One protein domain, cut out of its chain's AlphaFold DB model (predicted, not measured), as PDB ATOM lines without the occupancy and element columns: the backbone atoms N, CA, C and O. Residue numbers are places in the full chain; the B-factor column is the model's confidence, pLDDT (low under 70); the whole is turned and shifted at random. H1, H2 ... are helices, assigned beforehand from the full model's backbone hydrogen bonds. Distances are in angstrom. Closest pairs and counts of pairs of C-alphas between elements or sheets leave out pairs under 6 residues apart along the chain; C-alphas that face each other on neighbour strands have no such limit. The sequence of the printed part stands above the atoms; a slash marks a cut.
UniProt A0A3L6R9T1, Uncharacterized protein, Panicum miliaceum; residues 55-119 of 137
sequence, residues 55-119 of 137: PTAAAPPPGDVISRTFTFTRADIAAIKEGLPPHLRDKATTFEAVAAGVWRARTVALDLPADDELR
ATOM      1  N   PRO A  55      35.894  28.035  20.814       65.44
ATOM      2  CA  PRO A  55      37.129  28.702  21.199       65.44
ATOM      3  C   PRO A  55      38.297  28.097  20.416       65.44
ATOM      4  O   PRO A  55      38.557  26.899  20.516       65.44
ATOM      5  N   THR A  56      39.004  28.909  19.628       64.31
ATOM      6  CA  THR A  56      40.233  28.457  18.971       64.31
ATOM      7  C   THR A  56      41.255  28.138  20.058       64.31
ATOM      8  O   THR A  56      41.580  29.018  20.858       64.31
ATOM      9  N   ALA A  57      41.786  26.912  20.076       59.12
ATOM     10  CA  ALA A  57      42.760  26.458  21.076       59.12
ATOM     11  C   ALA A  57      44.045  27.315  21.124       59.12
ATOM     12  O   ALA A  57      44.790  27.262  22.095       59.12
ATOM     13  N   ALA A  58      44.281  28.128  20.091       61.75
ATOM     14  CA  ALA A  58      45.445  28.989  19.930       61.75
ATOM     15  C   ALA A  58      45.244  30.453  20.364       61.75
ATOM     16  O   ALA A  58      46.071  31.306  20.039       61.75
ATOM     17  N   ALA A  59      44.149  30.798  21.053       65.94
ATOM     18  CA  ALA A  59      44.034  32.138  21.625       65.94
ATOM     19  C   ALA A  59      45.107  32.315  22.723       65.94
ATOM     20  O   ALA A  59      45.103  31.541  23.684       65.94
ATOM     21  N   PRO A  60      46.027  33.294  22.609       67.81
ATOM     22  CA  PRO A  60      47.059  33.485  23.618       67.81
ATOM     23  C   PRO A  60      46.421  33.860  24.965       67.81
ATOM     24  O   PRO A  60      45.390  34.547  24.989       67.81
ATOM     25  N   PRO A  61      47.009  33.425  26.092       71.69
ATOM     26  CA  PRO A  61      46.494  33.755  27.409       71.69
ATOM     27  C   PRO A  61      46.492  35.278  27.642       71.69
ATOM     28  O   PRO A  61      47.321  36.008  27.085       71.69
ATOM     29  N   PRO A  62      45.574  35.789  28.483       70.38
ATOM     30  CA  PRO A  62      45.531  37.207  28.816       70.38
ATOM     31  C   PRO A  62      46.879  37.693  29.368       70.38
ATOM     32  O   PRO A  62      47.402  37.121  30.320       70.38
ATOM     33  N   GLY A  63      47.420  38.768  28.790       73.56
ATOM     34  CA  GLY A  63      48.685  39.380  29.220       73.56
ATOM     35  C   GLY A  63      49.916  38.996  28.394       73.56
ATOM     36  O   GLY A  63      50.933  39.670  28.520       73.56
ATOM     37  N   ASP A  64      49.815  38.011  27.498       80.38
ATOM     38  CA  ASP A  64      50.924  37.573  26.631       80.38
ATOM     39  C   ASP A  64      50.857  38.173  25.210       80.38
ATOM     40  O   ASP A  64      51.336  37.617  24.224       80.38
ATOM     41  N   VAL A  65      50.196  39.326  25.072       82.31
ATOM     42  CA  VAL A  65      50.003  39.994  23.780       82.31
ATOM     43  C   VAL A  65      50.927  41.198  23.682       82.31
ATOM     44  O   VAL A  65      50.800  42.168  24.429       82.31
ATOM     45  N   ILE A  66      51.835  41.164  22.708       89.12
ATOM     46  CA  ILE A  66      52.706  42.293  22.377       89.12
ATOM     47  C   ILE A  66      52.077  43.098  21.239       89.12
ATOM     48  O   ILE A  66      51.725  42.555  20.194       89.12
ATOM     49  N   SER A  67      51.999  44.418  21.413       90.38
ATOM     50  CA  SER A  67      51.606  45.329  20.339       90.38
ATOM     51  C   SER A  67      52.817  45.756  19.500       90.38
ATOM     52  O   SER A  67      53.878  46.121  20.028       90.38
ATOM     53  N   ARG A  68      52.662  45.699  18.174       92.06
ATOM     54  CA  ARG A  68      53.647  46.137  17.176       92.06
ATOM     55  C   ARG A  68      52.942  46.882  16.049       92.06
ATOM     56  O   ARG A  68      51.850  46.499  15.638       92.06
ATOM     57  N   THR A  69      53.605  47.910  15.530       94.81
ATOM     58  CA  THR A  69      53.126  48.698  14.391       94.81
ATOM     59  C   THR A  69      53.966  48.381  13.166       94.81
ATOM     60  O   THR A  69      55.194  48.404  13.233       94.81
ATOM     61  N   PHE A  70      53.296  48.129  12.046       94.56
ATOM     62  CA  PHE A  70      53.919  47.918  10.746       94.56
ATOM     63  C   PHE A  70      53.483  49.035   9.801       94.56
ATOM     64  O   PHE A  70      52.295  49.350   9.716       94.56
ATOM     65  N   THR A  71      54.440  49.624   9.091       96.31
ATOM     66  CA  THR A  71      54.186  50.694   8.124       96.31
ATOM     67  C   THR A  71      54.375  50.146   6.720       96.31
ATOM     68  O   THR A  71      55.436  49.611   6.415       96.31
ATOM     69  N   PHE A  72      53.363  50.308   5.868       95.88
ATOM     70  CA  PHE A  72      53.409  49.896   4.467       95.88
ATOM     71  C   PHE A  72      53.528  51.123   3.568       95.88
ATOM     72  O   PHE A  72      52.671  52.011   3.581       95.88
ATOM     73  N   THR A  73      54.589  51.174   2.772       97.69
ATOM     74  CA  THR A  73      54.795  52.197   1.749       97.69
ATOM     75  C   THR A  73      54.040  51.851   0.464       97.69
ATOM     76  O   THR A  73      53.537  50.742   0.276       97.69
ATOM     77  N   ARG A  74      53.989  52.800  -0.479       96.94
ATOM     78  CA  ARG A  74      53.434  52.541  -1.819       96.94
ATOM     79  C   ARG A  74      54.178  51.420  -2.549       96.94
ATOM     80  O   ARG A  74      53.533  50.659  -3.260       96.94
ATOM     81  N   ALA A  75      55.496  51.325  -2.364       97.62
ATOM     82  CA  ALA A  75      56.307  50.271  -2.963       97.62
ATOM     83  C   ALA A  75      55.965  48.900  -2.361       97.62
ATOM     84  O   ALA A  75      55.773  47.947  -3.110       97.62
ATOM     85  N   ASP A  76      55.778  48.824  -1.039       96.75
ATOM     86  CA  ASP A  76      55.367  47.583  -0.367       96.75
ATOM     87  C   ASP A  76      53.989  47.121  -0.851       96.75
ATOM     88  O   ASP A  76      53.793  45.954  -1.180       96.75
ATOM     89  N   ILE A  77      53.031  48.049  -0.962       96.88
ATOM     90  CA  ILE A  77      51.685  47.752  -1.471       96.88
ATOM     91  C   ILE A  77      51.747  47.276  -2.927       96.88
ATOM     92  O   ILE A  77      51.051  46.326  -3.283       96.88
ATOM     93  N   ALA A  78      52.568  47.911  -3.769       95.81
ATOM     94  CA  ALA A  78      52.759  47.485  -5.152       95.81
ATOM     95  C   ALA A  78      53.354  46.071  -5.222       95.81
ATOM     96  O   ALA A  78      52.821  45.228  -5.935       95.81
ATOM     97  N   ALA A  79      54.374  45.774  -4.413       95.75
ATOM     98  CA  ALA A  79      54.973  44.443  -4.340       95.75
ATOM     99  C   ALA A  79      53.967  43.368  -3.889       95.75
ATOM    100  O   ALA A  79      53.931  42.281  -4.465       95.75
ATOM    101  N   ILE A  80      53.103  43.674  -2.912       95.25
ATOM    102  CA  ILE A  80      52.010  42.774  -2.507       95.25
ATOM    103  C   ILE A  80      51.060  42.523  -3.686       95.25
ATOM    104  O   ILE A  80      50.682  41.379  -3.939       95.25
ATOM    105  N   LYS A  81      50.684  43.577  -4.421       96.25
ATOM    106  CA  LYS A  81      49.774  43.464  -5.568       96.25
ATOM    107  C   LYS A  81      50.375  42.694  -6.741       96.25
ATOM    108  O   LYS A  81      49.638  41.961  -7.389       96.25
ATOM    109  N   GLU A  82      51.682  42.778  -6.983       95.12
ATOM    110  CA  GLU A  82      52.349  41.981  -8.026       95.12
ATOM    111  C   GLU A  82      52.261  40.470  -7.776       95.12
ATOM    112  O   GLU A  82      52.205  39.680  -8.721       95.12
ATOM    113  N   GLY A  83      52.173  40.061  -6.507       91.31
ATOM    114  CA  GLY A  83      51.932  38.671  -6.126       91.31
ATOM    115  C   GLY A  83      50.511  38.172  -6.416       91.31
ATOM    116  O   GLY A  83      50.257  36.972  -6.311       91.31
ATOM    117  N   LEU A  84      49.572  39.056  -6.776       93.69
ATOM    118  CA  LEU A  84      48.192  38.677  -7.072       93.69
ATOM    119  C   LEU A  84      48.056  38.096  -8.492       93.69
ATOM    120  O   LEU A  84      48.836  38.428  -9.396       93.69
ATOM    121  N   PRO A  85      47.021  37.268  -8.734       94.06
ATOM    122  CA  PRO A  85      46.635  36.872 -10.082       94.06
ATOM    123  C   PRO A  85      46.472  38.093 -11.007       94.06
ATOM    124  O   PRO A  85      45.905  39.095 -10.565       94.06
ATOM    125  N   PRO A  86      46.886  38.023 -12.290       93.00
ATOM    126  CA  PRO A  86      46.878  39.174 -13.201       93.00
ATOM    127  C   PRO A  86      45.546  39.935 -13.252       93.00
ATOM    128  O   PRO A  86      45.528  41.158 -13.228       93.00
ATOM    129  N   HIS A  87      44.416  39.222 -13.224       93.25
ATOM    130  CA  HIS A  87      43.080  39.824 -13.275       93.25
ATOM    131  C   HIS A  87      42.679  40.618 -12.013       93.25
ATOM    132  O   HIS A  87      41.672  41.331 -12.048       93.25
ATOM    133  N   LEU A  88      43.430  40.486 -10.912       94.06
ATOM    134  CA  LEU A  88      43.202  41.187  -9.644       94.06
ATOM    135  C   LEU A  88      44.196  42.322  -9.387       94.06
ATOM    136  O   LEU A  88      43.866  43.207  -8.601       94.06
ATOM    137  N   ARG A  89      45.373  42.334 -10.030       92.25
ATOM    138  CA  ARG A  89      46.454  43.299  -9.730       92.25
ATOM    139  C   ARG A  89      45.984  44.750  -9.804       92.25
ATOM    140  O   ARG A  89      46.184  45.512  -8.860       92.25
ATOM    141  N   ASP A  90      45.269  45.080 -10.876       89.50
ATOM    142  CA  ASP A  90      44.784  46.439 -11.135       89.50
ATOM    143  C   ASP A  90      43.449  46.756 -10.444       89.50
ATOM    144  O   ASP A  90      43.050  47.917 -10.358       89.50
ATOM    145  N   LYS A  91      42.740  45.734  -9.948       94.94
ATOM    146  CA  LYS A  91      41.408  45.885  -9.336       94.94
ATOM    147  C   LYS A  91      41.452  45.936  -7.816       94.94
ATOM    148  O   LYS A  91      40.620  46.607  -7.214       94.94
ATOM    149  N   ALA A  92      42.404  45.234  -7.205       96.38
ATOM    150  CA  ALA A  92      42.527  45.166  -5.761       96.38
ATOM    151  C   ALA A  92      42.818  46.556  -5.188       96.38
ATOM    152  O   ALA A  92      43.771  47.242  -5.578       96.38
ATOM    153  N   THR A  93      42.019  46.971  -4.217       96.62
ATOM    154  CA  THR A  93      42.269  48.173  -3.426       96.62
ATOM    155  C   THR A  93      43.484  47.974  -2.513       96.62
ATOM    156  O   THR A  93      43.933  46.856  -2.253       96.62
ATOM    157  N   THR A  94      44.047  49.069  -1.996       96.88
ATOM    158  CA  THR A  94      45.107  48.988  -0.976       96.88
ATOM    159  C   THR A  94      44.634  48.244   0.272       96.88
ATOM    160  O   THR A  94      45.388  47.446   0.819       96.88
ATOM    161  N   PHE A  95      43.391  48.488   0.702       96.12
ATOM    162  CA  PHE A  95      42.816  47.818   1.864       96.12
ATOM    163  C   PHE A  95      42.756  46.304   1.656       96.12
ATOM    164  O   PHE A  95      43.269  45.571   2.491       96.12
ATOM    165  N   GLU A  96      42.206  45.837   0.531       96.25
ATOM    166  CA  GLU A  96      42.103  44.402   0.235       96.25
ATOM    167  C   GLU A  96      43.480  43.737   0.159       96.25
ATOM    168  O   GLU A  96      43.684  42.688   0.765       96.25
ATOM    169  N   ALA A  97      44.442  44.366  -0.526       96.12
ATOM    170  CA  ALA A  97      45.795  43.830  -0.660       96.12
ATOM    171  C   ALA A  97      46.498  43.692   0.702       96.12
ATOM    172  O   ALA A  97      47.033  42.630   1.024       96.12
ATOM    173  N   VAL A  98      46.471  44.745   1.528       96.38
ATOM    174  CA  VAL A  98      47.114  44.731   2.851       96.38
ATOM    175  C   VAL A  98      46.368  43.809   3.815       96.38
ATOM    176  O   VAL A  98      47.011  43.017   4.499       96.38
ATOM    177  N   ALA A  99      45.034  43.852   3.852       96.00
ATOM    178  CA  ALA A  99      44.236  42.994   4.726       96.00
ATOM    179  C   ALA A  99      44.455  41.509   4.410       96.00
ATOM    180  O   ALA A  99      44.688  40.728   5.327       96.00
ATOM    181  N   ALA A 100      44.467  41.125   3.128       93.94
ATOM    182  CA  ALA A 100      44.758  39.754   2.713       93.94
ATOM    183  C   ALA A 100      46.199  39.336   3.057       93.94
ATOM    184  O   ALA A 100      46.420  38.226   3.545       93.94
ATOM    185  N   GLY A 101      47.177  40.225   2.849       93.44
ATOM    186  CA  GLY A 101      48.577  39.975   3.198       93.44
ATOM    187  C   GLY A 101      48.781  39.758   4.699       93.44
ATOM    188  O   GLY A 101      49.391  38.768   5.104       93.44
ATOM    189  N   VAL A 102      48.220  40.643   5.528       94.56
ATOM    190  CA  VAL A 102      48.260  40.534   6.996       94.56
ATOM    191  C   VAL A 102      47.499  39.301   7.470       94.56
ATOM    192  O   VAL A 102      47.985  38.598   8.351       94.56
ATOM    193  N   TRP A 103      46.344  38.997   6.872       94.31
ATOM    194  CA  TRP A 103      45.575  37.797   7.187       94.31
ATOM    195  C   TRP A 103      46.392  36.529   6.949       94.31
ATOM    196  O   TRP A 103      46.550  35.723   7.861       94.31
ATOM    197  N   ARG A 104      47.004  36.402   5.767       92.12
ATOM    198  CA  ARG A 104      47.885  35.277   5.437       92.12
ATOM    199  C   ARG A 104      49.064  35.174   6.405       92.12
ATOM    200  O   ARG A 104      49.349  34.085   6.891       92.12
ATOM    201  N   ALA A 105      49.738  36.288   6.694       92.75
ATOM    202  CA  ALA A 105      50.866  36.306   7.625       92.75
ATOM    203  C   ALA A 105      50.445  35.894   9.046       92.75
ATOM    204  O   ALA A 105      51.134  35.097   9.677       92.75
ATOM    205  N   ARG A 106      49.291  36.378   9.525       91.25
ATOM    206  CA  ARG A 106      48.716  35.995  10.820       91.25
ATOM    207  C   ARG A 106      48.401  34.504  10.869       91.25
ATOM    208  O   ARG A 106      48.754  33.863  11.846       91.25
ATOM    209  N   THR A 107      47.754  33.957   9.842       89.94
ATOM    210  CA  THR A 107      47.426  32.525   9.779       89.94
ATOM    211  C   THR A 107      48.680  31.659   9.844       89.94
ATOM    212  O   THR A 107      48.710  30.716  10.622       89.94
ATOM    213  N   VAL A 108      49.732  32.012   9.097       90.81
ATOM    214  CA  VAL A 108      51.018  31.294   9.150       90.81
ATOM    215  C   VAL A 108      51.668  31.415  10.529       90.81
ATOM    216  O   VAL A 108      52.156  30.428  11.058       90.81
ATOM    217  N   ALA A 109      51.656  32.606  11.133       89.62
ATOM    218  CA  ALA A 109      52.278  32.838  12.437       89.62
ATOM    219  C   ALA A 109      51.568  32.121  13.599       89.62
ATOM    220  O   ALA A 109      52.190  31.897  14.633       89.62
ATOM    221  N   LEU A 110      50.281  31.796  13.450       86.56
ATOM    222  CA  LEU A 110      49.517  31.057  14.455       86.56
ATOM    223  C   LEU A 110      49.753  29.540  14.407       86.56
ATOM    224  O   LEU A 110      49.365  28.878  15.362       86.56
ATOM    225  N   ASP A 111      50.353  29.019  13.330       86.56
ATOM    226  CA  ASP A 111      50.691  27.596  13.148       86.56
ATOM    227  C   ASP A 111      49.547  26.637  13.532       86.56
ATOM    228  O   ASP A 111      49.688  25.719  14.340       86.56
ATOM    229  N   LEU A 112      48.357  26.916  12.996       83.81
ATOM    230  CA  LEU A 112      47.141  26.167  13.313       83.81
ATOM    231  C   LEU A 112      47.036  24.879  12.486       83.81
ATOM    232  O   LEU A 112      47.568  24.821  11.373       83.81
ATOM    233  N   PRO A 113      46.293  23.865  12.975       85.00
ATOM    234  CA  PRO A 113      45.930  22.700  12.179       85.00
ATOM    235  C   PRO A 113      45.303  23.091  10.836       85.00
ATOM    236  O   PRO A 113      44.539  24.050  10.743       85.00
ATOM    237  N   ALA A 114      45.599  22.323   9.787       82.75
ATOM    238  CA  ALA A 114      45.161  22.637   8.424       82.75
ATOM    239  C   ALA A 114      43.629  22.671   8.248       82.75
ATOM    240  O   ALA A 114      43.141  23.351   7.346       82.75
ATOM    241  N   ASP A 115      42.892  21.961   9.106       84.94
ATOM    242  CA  ASP A 115      41.430  21.851   9.054       84.94
ATOM    243  C   ASP A 115      40.706  22.929   9.887       84.94
ATOM    244  O   ASP A 115      39.474  22.950   9.928       84.94
ATOM    245  N   ASP A 116      41.441  23.836  10.541       83.81
ATOM    246  CA  ASP A 116      40.843  24.908  11.338       83.81
ATOM    247  C   ASP A 116      40.192  25.979  10.445       83.81
ATOM    248  O   ASP A 116      40.812  26.572   9.556       83.81
ATOM    249  N   GLU A 117      38.928  26.299  10.732       83.19
ATOM    250  CA  GLU A 117      38.227  27.402  10.078       83.19
ATOM    251  C   GLU A 117      38.645  28.744  10.692       83.19
ATOM    252  O   GLU A 117      38.442  29.010  11.879       83.19
ATOM    253  N   LEU A 118      39.168  29.643   9.855       84.81
ATOM    254  CA  LEU A 118      39.509  31.006  10.250       84.81
ATOM    255  C   LEU A 118      38.626  32.031   9.547       84.81
ATOM    256  O   LEU A 118      38.410  31.973   8.338       84.81
ATOM    257  N   ARG A 119      38.175  33.033  10.307       86.31
ATOM    258  CA  ARG A 119      37.284  34.092   9.820       86.31
ATOM    259  C   ARG A 119      37.968  35.455   9.854       86.31
ATOM    260  O   ARG A 119      38.476  35.872  10.894       86.31
TER     261      ARG A 119
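AT A GLANCE: This is residues 55 to 119 of the 137 residues of an uncharacterized protein of Panicum miliaceum (UniProt A0A3L6R9T1). The model is a loose, open frame: a long strand-less arm, residues 55 to 73, leads to H1, and H1 and the long H3 meet near their ends as an L, with the short H2 between them along the chain. Residues 61 to 71 of the arm stand free, and H3 runs back toward the end of the frame where the arm began. The printed part has 65 residues with three named helices, in the order H1, H2, H3, and no named strand; the class is all helix, though under half of the residues, 30 of 65, are in named elements. The whole is loose, with a radius of gyration of the C-alphas of 14.7 A, and flat, spanning 40 by 28 by 14 A.

HOW THE PARTS SIT: H1, residues 74 to 82, is close to but not clearly touching H2, residues 86 to 89; their closest C-alphas, those of Lys 81 and Arg 89, are 5.3 A apart. H1 touches H3, residues 94 to 110, about perpendicular at 74 degrees; the closest C-alphas are those of Lys 81 and Ala 97, 6.3 A apart. H3 touches H1 with residues 94 to 101 alone. H2 and H3 are apart. In H1 and H3 every O i to N i+4 pair is within hydrogen-bond range; H2 is too short for such a pair.

IN THESE COORDINATES: H1 begins at C-alpha 74, at (53.434, 52.541, -1.819), and is 12.3 A long from first to last C-alpha. H2 has four residues. H3 is 24.1 A long and ends at C-alpha 110, at (49.517, 31.057, 14.455).

THE WHOLE: The C-alphas of Gly 63 and His 87, the two farthest apart, are 42.9 A apart. The printed part has no cut, and the links H1 to H2 and H2 to H3 are tight. Mean pLDDT of the printed part is 88.6; residues 55 to 60 are under 70.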